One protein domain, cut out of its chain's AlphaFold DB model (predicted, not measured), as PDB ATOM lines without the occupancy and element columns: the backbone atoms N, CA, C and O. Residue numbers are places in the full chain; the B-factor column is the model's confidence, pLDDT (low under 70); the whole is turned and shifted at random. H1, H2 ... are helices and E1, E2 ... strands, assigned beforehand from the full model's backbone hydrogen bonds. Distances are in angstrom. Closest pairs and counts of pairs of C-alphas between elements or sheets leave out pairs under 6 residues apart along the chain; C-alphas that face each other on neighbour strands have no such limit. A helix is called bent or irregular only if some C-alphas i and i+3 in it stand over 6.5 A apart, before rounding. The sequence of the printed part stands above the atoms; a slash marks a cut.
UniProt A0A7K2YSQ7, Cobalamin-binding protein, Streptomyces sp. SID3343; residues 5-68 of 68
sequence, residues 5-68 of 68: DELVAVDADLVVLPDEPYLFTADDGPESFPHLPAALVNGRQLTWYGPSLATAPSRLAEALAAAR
ATOM      1  N   ASP A   5      63.676 -47.909 -43.142       93.06
ATOM      2  CA  ASP A   5      63.503 -49.299 -42.704       93.06
ATOM      3  C   ASP A   5      63.015 -49.379 -41.249       93.06
ATOM      4  O   ASP A   5      62.147 -50.185 -40.924       93.06
ATOM      5  N   GLU A   6      63.527 -48.507 -40.373       94.81
ATOM      6  CA  GLU A   6      63.067 -48.413 -38.984       94.81
ATOM      7  C   GLU A   6      61.624 -47.904 -38.887       94.81
ATOM      8  O   GLU A   6      60.886 -48.376 -38.029       94.81
ATOM      9  N   LEU A   7      61.211 -46.970 -39.753       93.06
ATOM     10  CA  LEU A   7      59.828 -46.478 -39.814       93.06
ATOM     11  C   LEU A   7      58.861 -47.547 -40.328       93.06
ATOM     12  O   LEU A   7      57.792 -47.714 -39.752       93.06
ATOM     13  N   VAL A   8      59.236 -48.276 -41.380       92.31
ATOM     14  CA  VAL A   8      58.429 -49.365 -41.955       92.31
ATOM     15  C   VAL A   8      58.300 -50.543 -40.982       92.31
ATOM     16  O   VAL A   8      57.296 -51.247 -41.003       92.31
ATOM     17  N   ALA A   9      59.289 -50.746 -40.106       92.94
ATOM     18  CA  ALA A   9      59.245 -51.770 -39.066       92.94
ATOM     19  C   ALA A   9      58.368 -51.401 -37.852       92.94
ATOM     20  O   ALA A   9      58.151 -52.252 -36.987       92.94
ATOM     21  N   VAL A  10      57.883 -50.156 -37.750       93.31
ATOM     22  CA  VAL A  10      56.912 -49.779 -36.715       93.31
ATOM     23  C   VAL A  10      55.570 -50.430 -37.037       93.31
ATOM     24  O   VAL A  10      55.056 -50.290 -38.143       93.31
ATOM     25  N   ASP A  11      54.976 -51.090 -36.043       93.12
ATOM     26  CA  ASP A  11      53.623 -51.648 -36.121       93.12
ATOM     27  C   ASP A  11      52.577 -50.521 -36.038       93.12
ATOM     28  O   ASP A  11      51.985 -50.256 -34.991       93.12
ATOM     29  N   ALA A  12      52.458 -49.758 -37.125       94.38
ATOM     30  CA  ALA A  12      51.527 -48.647 -37.263       94.38
ATOM     31  C   ALA A  12      50.357 -49.039 -38.167       94.38
ATOM     32  O   ALA A  12      50.555 -49.667 -39.197       94.38
ATOM     33  N   ASP A  13      49.152 -48.576 -37.838       95.38
ATOM     34  CA  ASP A  13      47.963 -48.823 -38.665       95.38
ATOM     35  C   ASP A  13      47.767 -47.783 -39.786       95.38
ATOM     36  O   ASP A  13      46.923 -47.962 -40.662       95.38
ATOM     37  N   LEU A  14      48.462 -46.640 -39.720       95.62
ATOM     38  CA  LEU A  14      48.247 -45.492 -40.607       95.62
ATOM     39  C   LEU A  14      49.485 -44.591 -40.660       95.62
ATOM     40  O   LEU A  14      50.041 -44.229 -39.621       95.62
ATOM     41  N   VAL A  15      49.845 -44.148 -41.865       96.25
ATOM     42  CA  VAL A  15      50.846 -43.097 -42.089       96.25
ATOM     43  C   VAL A  15      50.136 -41.755 -42.260       96.25
ATOM     44  O   VAL A  15      49.152 -41.655 -42.988       96.25
ATOM     45  N   VAL A  16      50.624 -40.703 -41.599       96.31
ATOM     46  CA  VAL A  16      50.081 -39.340 -41.731       96.31
ATOM     47  C   VAL A  16      51.108 -38.459 -42.429       96.31
ATOM     48  O   VAL A  16      52.210 -38.264 -41.914       96.31
ATOM     49  N   LEU A  17      50.734 -37.917 -43.584       96.81
ATOM     50  CA  LEU A  17      51.579 -37.099 -44.444       96.81
ATOM     51  C   LEU A  17      51.038 -35.659 -44.461       96.81
ATOM     52  O   LEU A  17      49.975 -35.412 -45.026       96.81
ATOM     53  N   PRO A  18      51.695 -34.692 -43.805       97.06
ATOM     54  CA  PRO A  18      51.267 -33.298 -43.855       97.06
ATOM     55  C   PRO A  18      51.688 -32.613 -45.165       97.06
ATOM     56  O   PRO A  18      52.815 -32.771 -45.615       97.06
ATOM     57  N   ASP A  19      50.822 -31.784 -45.743       96.44
ATOM     58  CA  ASP A  19      51.118 -30.991 -46.952       96.44
ATOM     59  C   ASP A  19      52.081 -29.801 -46.715       96.44
ATOM     60  O   ASP A  19      52.536 -29.151 -47.659       96.44
ATOM     61  N   GLU A  20      52.411 -29.493 -45.460       95.06
ATOM     62  CA  GLU A  20      53.312 -28.407 -45.080       95.06
ATOM     63  C   GLU A  20      54.005 -28.703 -43.730       95.06
ATOM     64  O   GLU A  20      53.487 -29.472 -42.916       95.06
ATOM     65  N   PRO A  21      55.175 -28.099 -43.433       90.50
ATOM     66  CA  PRO A  21      55.898 -27.099 -44.229       90.50
ATOM     67  C   PRO A  21      56.636 -27.676 -45.445       90.50
ATOM     68  O   PRO A  21      57.067 -26.914 -46.307       90.50
ATOM     69  N   TYR A  22      56.774 -29.001 -45.520       91.00
ATOM     70  CA  TYR A  22      57.307 -29.705 -46.680       91.00
ATOM     71  C   TYR A  22      56.182 -30.498 -47.323       91.00
ATOM     72  O   TYR A  22      55.471 -31.216 -46.629       91.00
ATOM     73  N   LEU A  23      56.024 -30.320 -48.628       94.69
ATOM     74  CA  LEU A  23      54.872 -30.815 -49.358       94.69
ATOM     75  C   LEU A  23      54.934 -32.331 -49.534       94.69
ATOM     76  O   LEU A  23      55.769 -32.823 -50.288       94.69
ATOM     77  N   PHE A  24      53.999 -33.023 -48.894       97.12
ATOM     78  CA  PHE A  24      53.470 -34.286 -49.391       97.12
ATOM     79  C   PHE A  24      52.204 -34.039 -50.216       97.12
ATOM     80  O   PHE A  24      51.493 -33.048 -50.033       97.12
ATOM     81  N   THR A  25      51.928 -34.948 -51.135       95.69
ATOM     82  CA  THR A  25      50.798 -34.938 -52.060       95.69
ATOM     83  C   THR A  25      50.013 -36.243 -51.946       95.69
ATOM     84  O   THR A  25      50.372 -37.139 -51.188       95.69
ATOM     85  N   ALA A  26      48.911 -36.351 -52.690       92.38
ATOM     86  CA  ALA A  26      48.082 -37.555 -52.688       92.38
ATOM     87  C   ALA A  26      48.779 -38.777 -53.315       92.38
ATOM     88  O   ALA A  26      48.324 -39.897 -53.101       92.38
ATOM     89  N   ASP A  27      49.856 -38.555 -54.074       93.56
ATOM     90  CA  ASP A  27      50.613 -39.611 -54.748       93.56
ATOM     91  C   ASP A  27      51.801 -40.119 -53.907       93.56
ATOM     92  O   ASP A  27      52.419 -41.117 -54.275       93.56
ATOM     93  N   ASP A  28      52.118 -39.459 -52.786       95.00
ATOM     94  CA  ASP A  28      53.217 -39.842 -51.893       95.00
ATOM     95  C   ASP A  28      52.774 -40.886 -50.857       95.00
ATOM     96  O   ASP A  28      51.641 -40.870 -50.368       95.00
ATOM     97  N   GLY A  29      53.693 -41.771 -50.466       91.81
ATOM     98  CA  GLY A  29      53.467 -42.799 -49.451       91.81
ATOM     99  C   GLY A  29      53.585 -44.226 -49.984       91.81
ATOM    100  O   GLY A  29      54.385 -44.977 -49.420       91.81
ATOM    101  N   PRO A  30      52.850 -44.643 -51.038       92.00
ATOM    102  CA  PRO A  30      52.854 -46.028 -51.523       92.00
ATOM    103  C   PRO A  30      54.239 -46.583 -51.885       92.00
ATOM    104  O   PRO A  30      54.475 -47.782 -51.750       92.00
ATOM    105  N   GLU A  31      55.170 -45.731 -52.314       92.56
ATOM    106  CA  GLU A  31      56.555 -46.093 -52.628       92.56
ATOM    107  C   GLU A  31      57.388 -46.462 -51.392       92.56
ATOM    108  O   GLU A  31      58.358 -47.211 -51.502       92.56
ATOM    109  N   SER A  32      56.993 -45.956 -50.224       94.06
ATOM    110  CA  SER A  32      57.695 -46.119 -48.949       94.06
ATOM    111  C   SER A  32      56.937 -47.028 -47.972       94.06
ATOM    112  O   SER A  32      57.552 -47.710 -47.155       94.06
ATOM    113  N   PHE A  33      55.607 -47.067 -48.067       93.50
ATOM    114  CA  PHE A  33      54.696 -47.759 -47.154       93.50
ATOM    115  C   PHE A  33      53.635 -48.564 -47.930       93.50
ATOM    116  O   PHE A  33      52.439 -48.318 -47.790       93.50
ATOM    117  N   PRO A  34      54.030 -49.564 -48.740       90.44
ATOM    118  CA  PRO A  34      53.129 -50.254 -49.674       90.44
ATOM    119  C   PRO A  34      52.004 -51.067 -49.009       90.44
ATOM    120  O   PRO A  34      51.102 -51.548 -49.694       90.44
ATOM    121  N   HIS A  35      52.068 -51.271 -47.691       91.19
ATOM    122  CA  HIS A  35      51.113 -52.076 -46.924       91.19
ATOM    123  C   HIS A  35      50.302 -51.267 -45.912       91.19
ATOM    124  O   HIS A  35      49.484 -51.851 -45.205       91.19
ATOM    125  N   LEU A  36      50.519 -49.952 -45.836       94.06
ATOM    126  CA  LEU A  36      49.812 -49.077 -44.910       94.06
ATOM    127  C   LEU A  36      49.002 -48.036 -45.682       94.06
ATOM    128  O   LEU A  36      49.497 -47.492 -46.671       94.06
ATOM    129  N   PRO A  37      47.782 -47.710 -45.229       94.69
ATOM    130  CA  PRO A  37      47.108 -46.523 -45.721       94.69
ATOM    131  C   PRO A  37      47.919 -45.269 -45.367       94.69
ATOM    132  O   PRO A  37      48.563 -45.195 -44.313       94.69
ATOM    133  N   ALA A  38      47.852 -44.265 -46.240       95.75
ATOM    134  CA  ALA A  38      48.450 -42.954 -46.027       95.75
ATOM    135  C   ALA A  38      47.363 -41.871 -46.064       95.75
ATOM    136  O   ALA A  38      46.593 -41.774 -47.018       95.75
ATOM    137  N   ALA A  39      47.298 -41.053 -45.016       96.81
ATOM    138  CA  ALA A  39      46.414 -39.901 -44.932       96.81
ATOM    139  C   ALA A  39      47.193 -38.623 -45.247       96.81
ATOM    140  O   ALA A  39      48.042 -38.208 -44.454       96.81
ATOM    141  N   LEU A  40      46.863 -37.967 -46.361       97.12
ATOM    142  CA  LEU A  40      47.298 -36.597 -46.616       97.12
ATOM    143  C   LEU A  40      46.461 -35.635 -45.762       97.12
ATOM    144  O   LEU A  40      45.230 -35.646 -45.828       97.12
ATOM    145  N   VAL A  41      47.115 -34.789 -44.970       97.12
ATOM    146  CA  VAL A  41      46.445 -33.834 -44.074       97.12
ATOM    147  C   VAL A  41      47.002 -32.427 -44.234       97.12
ATOM    148  O   VAL A  41      48.144 -32.237 -44.645       97.12
ATOM    149  N   ASN A  42      46.216 -31.428 -43.837       95.44
ATOM    150  CA  ASN A  42      46.706 -30.058 -43.789       95.44
ATOM    151  C   ASN A  42      47.696 -29.874 -42.621       95.44
ATOM    152  O   ASN A  42      47.318 -29.977 -41.451       95.44
ATOM    153  N   GLY A  43      48.963 -29.587 -42.914       95.81
ATOM    154  CA  GLY A  43      50.038 -29.552 -41.921       95.81
ATOM    155  C   GLY A  43      49.907 -28.421 -40.895       95.81
ATOM    156  O   GLY A  43      50.270 -28.610 -39.727       95.81
ATOM    157  N   ARG A  44      49.304 -27.278 -41.252       94.06
ATOM    158  CA  ARG A  44      48.933 -26.205 -40.309       94.06
ATOM    159  C   ARG A  44      48.042 -26.704 -39.188       94.06
ATOM    160  O   ARG A  44      48.223 -26.290 -38.046       94.06
ATOM    161  N   GLN A  45      47.093 -27.590 -39.484       94.69
ATOM    162  CA  GLN A  45      46.196 -28.136 -38.462       94.69
ATOM    163  C   GLN A  45      46.943 -28.989 -37.429       94.69
ATOM    164  O   GLN A  45      46.510 -29.044 -36.281       94.69
ATOM    165  N   LEU A  46      48.068 -29.606 -37.808       92.12
ATOM    166  CA  LEU A  46      48.912 -30.388 -36.900       92.12
ATOM    167  C   LEU A  46      49.916 -29.540 -36.117       92.12
ATOM    168  O   LEU A  46      50.230 -29.861 -34.974       92.12
ATOM    169  N   THR A  47      50.471 -28.502 -36.743       90.25
ATOM    170  CA  THR A  47      51.698 -27.864 -36.240       90.25
ATOM    171  C   THR A  47      51.519 -26.408 -35.815       90.25
ATOM    172  O   THR A  47      52.385 -25.873 -35.121       90.25
ATOM    173  N   TRP A  48      50.422 -25.741 -36.200       89.56
ATOM    174  CA  TRP A  48      50.216 -24.317 -35.921       89.56
ATOM    175  C   TRP A  48      49.199 -24.118 -34.805       89.56
ATOM    176  O   TRP A  48      47.984 -24.201 -34.995       89.56
ATOM    177  N   TYR A  49      49.710 -23.775 -33.627       87.94
ATOM    178  CA  TYR A  49      48.905 -23.566 -32.430       87.94
ATOM    179  C   TYR A  49      48.290 -22.157 -32.385       87.94
ATOM    180  O   TYR A  49      48.699 -21.303 -31.601       87.94
ATOM    181  N   GLY A  50      47.318 -21.907 -33.268       90.50
ATOM    182  CA  GLY A  50      46.604 -20.633 -33.400       90.50
ATOM    183  C   GLY A  50      45.074 -20.783 -33.407       90.50
ATOM    184  O   GLY A  50      44.550 -21.820 -33.005       90.50
ATOM    185  N   PRO A  51      44.324 -19.772 -33.891       93.94
ATOM    186  CA  PRO A  51      42.854 -19.800 -33.923       93.94
ATOM    187  C   PRO A  51      42.243 -20.998 -34.672       93.94
ATOM    188  O   PRO A  51      41.114 -21.392 -34.387       93.94
ATOM    189  N   SER A  52      42.990 -21.606 -35.599       90.50
ATOM    190  CA  SER A  52      42.597 -22.828 -36.313       90.50
ATOM    191  C   SER A  52      42.398 -24.039 -35.398       90.50
ATOM    192  O   SER A  52      41.682 -24.960 -35.780       90.50
ATOM    193  N   LEU A  53      42.968 -24.054 -34.187       93.44
ATOM    194  CA  LEU A  53      42.842 -25.183 -33.258       93.44
ATOM    195  C   LEU A  53      41.402 -25.477 -32.829       93.44
ATOM    196  O   LEU A  53      41.110 -26.601 -32.438       93.44
ATOM    197  N   ALA A  54      40.493 -24.505 -32.926       96.12
ATOM    198  CA  ALA A  54      39.080 -24.739 -32.640       96.12
ATOM    199  C   ALA A  54      38.446 -25.764 -33.599       96.12
ATOM    200  O   ALA A  54      37.507 -26.458 -33.219       96.12
ATOM    201  N   THR A  55      38.950 -25.866 -34.834       95.88
ATOM    202  CA  THR A  55      38.410 -26.753 -35.878       95.88
ATOM    203  C   THR A  55      39.398 -27.821 -36.339       95.88
ATOM    204  O   THR A  55      38.978 -28.815 -36.929       95.88
ATOM    205  N   ALA A  56      40.694 -27.659 -36.061       96.75
ATOM    206  CA  ALA A  56      41.730 -28.602 -36.469       96.75
ATOM    207  C   ALA A  56      41.455 -30.051 -36.017       96.75
ATOM    208  O   ALA A  56      41.545 -30.933 -36.868       96.75
ATOM    209  N   PRO A  57      41.039 -30.339 -34.763       96.31
ATOM    210  CA  PRO A  57      40.799 -31.717 -34.340       96.31
ATOM    211  C   PRO A  57      39.734 -32.436 -35.172       96.31
ATOM    212  O   PRO A  57      39.938 -33.585 -35.555       96.31
ATOM    213  N   SER A  58      38.617 -31.771 -35.493       97.44
ATOM    214  CA  SER A  58      37.547 -32.403 -36.273       97.44
ATOM    215  C   SER A  58      37.970 -32.627 -37.724       97.44
ATOM    216  O   SER A  58      37.710 -33.687 -38.279       97.44
ATOM    217  N   ARG A  59      38.679 -31.663 -38.322       96.31
ATOM    218  CA  ARG A  59      39.173 -31.762 -39.705       96.31
ATOM    219  C   ARG A  59      40.235 -32.843 -39.869       96.31
ATOM    220  O   ARG A  59      40.195 -33.588 -40.842       96.31
ATOM    221  N   LEU A  60      41.135 -32.967 -38.897       96.62
ATOM    222  CA  LEU A  60      42.108 -34.053 -38.864       96.62
ATOM    223  C   LEU A  60      41.406 -35.401 -38.694       96.62
ATOM    224  O   LEU A  60      41.691 -36.319 -39.450       96.62
ATOM    225  N   ALA A  61      40.452 -35.523 -37.769       97.12
ATOM    226  CA  ALA A  61      39.711 -36.770 -37.583       97.12
ATOM    227  C   ALA A  61      38.971 -37.212 -38.860       97.12
ATOM    228  O   ALA A  61      39.027 -38.389 -39.209       97.12
ATOM    229  N   GLU A  62      38.336 -36.278 -39.576       97.19
ATOM    230  CA  GLU A  62      37.695 -36.536 -40.875       97.19
ATOM    231  C   GLU A  62      38.699 -37.071 -41.908       97.19
ATOM    232  O   GLU A  62      38.442 -38.096 -42.539       97.19
ATOM    233  N   ALA A  63      39.860 -36.423 -42.049       95.75
ATOM    234  CA  ALA A  63      40.890 -36.838 -43.001       95.75
ATOM    235  C   ALA A  63      41.497 -38.210 -42.656       95.75
ATOM    236  O   ALA A  63      41.670 -39.051 -43.536       95.75
ATOM    237  N   LEU A  64      41.769 -38.471 -41.373       96.69
ATOM    238  CA  LEU A  64      42.303 -39.757 -40.915       96.69
ATOM    239  C   LEU A  64      41.288 -40.893 -41.089       96.69
ATOM    240  O   LEU A  64      41.679 -42.011 -41.416       96.69
ATOM    241  N   ALA A  65      39.999 -40.625 -40.872       96.62
ATOM    242  CA  ALA A  65      38.945 -41.614 -41.074       96.62
ATOM    243  C   ALA A  65      38.723 -41.936 -42.558       96.62
ATOM    244  O   ALA A  65      38.420 -43.075 -42.876       96.62
ATOM    245  N   ALA A  66      38.891 -40.961 -43.459       94.56
ATOM    246  CA  ALA A  66      38.727 -41.166 -44.900       94.56
ATOM    247  C   ALA A  66      39.844 -42.011 -45.539       94.56
ATOM    248  O   ALA A  66      39.648 -42.552 -46.624       94.56
ATOM    249  N   ALA A  67      41.009 -42.090 -44.892       91.94
ATOM    250  CA  ALA A  67      42.153 -42.864 -45.365       91.94
ATOM    251  C   ALA A  67      42.184 -44.312 -44.842       91.94
ATOM    252  O   ALA A  67      42.973 -45.109 -45.344       91.94
ATOM    253  N   ARG A  68      41.374 -44.635 -43.824       85.06
ATOM    254  CA  ARG A  68      41.223 -45.992 -43.275       85.06
ATOM    255  C   ARG A  68      40.169 -46.774 -44.048       85.06
ATOM    256  O   ARG A  68      40.398 -47.986 -44.244       85.06
TER     257      ARG A  68
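AT A GLANCE: This is residues 5 to 68 of the 68 residues of the protein "Cobalamin-binding protein" of Streptomyces sp. SID3343 (UniProt A0A7K2YSQ7). Two short parallel strands, E1 and E2, lie side by side at the middle of an elongated model, and the longest helix, H4, packs on them along one side, mainly on E2. H1 makes one end of the long axis, and H2 and H3 lie toward the other end; between E1 and E2 the long link of residues 19 to 37 loops out on the side away from H4 and comes back. The printed part has 64 residues, with four named helices and two named strands in the order H1, E1, E2, H2, H3, H4, and the class is mixed, helices and strands. It is only just compact, close to loose, with a radius of gyration of the C-alphas of 12.4 A and spans of 37 by 22 by 21 A.

IN THESE COORDINATES: H1, residues 5 to 8, begins at C-alpha 5 (63.503, -49.299, -42.704). E1 is residues 15 to 18, 10.0 A long, and begins at C-alpha 15 (50.846, -43.097, -42.089). E2 is residues 38 to 41, 9.5 A long. H2 is residues 43 to 47. H3 is residues 51 to 54 and is neither bent nor irregular, but only just: C-alphas 51 and 54 are 6.3 A apart. H4, residues 56 to 66, measures 15.4 A and ends at C-alpha 66 (38.727, -41.166, -44.900).

HOW THE PARTS SIT: E1 and E2 are parallel neighbours at 26 degrees between their directions. C-alphas 15 and 38 face each other at 4.6 A; N 17 and O 39, at 2.8 A, and N 41 and O 17, at 2.9 A, are within hydrogen-bond range. The closest C-alphas of E2 and H4 are those of Ala 39 and Leu 64, 5.7 A apart. H2 and H4 touch, with the C-alphas of Gln 45 and Ala 56 closest at 4.9 A. H2 and H3 are close but not clearly touching, with the C-alphas of Gln 45 and Ser 52 closest at 6.8 A. H3 and H4 meet only through their link. H1 is apart from E2, H2, H3 and H4. In H2 and H4 every O i to N i+4 pair is within hydrogen-bond range; H1 and H3 are too short for such a pair, and of their single O i to N i+3 pairs the one in H3 is within range and the one in H1 is not.

THE WHOLE: The two C-alphas farthest apart are those of Asp 5 and Pro 51, at 37.1 A. The printed part has no cut and ends at residue 68, the chain's last residue. The link from E1 to E2, 19 residues, is long; that from H1 to E1 is short, and those from E2 to H2, H2 to H3 and H3 to H4 are tight. The mean pLDDT of the printed part is 94.1, and no printed residue is under 70.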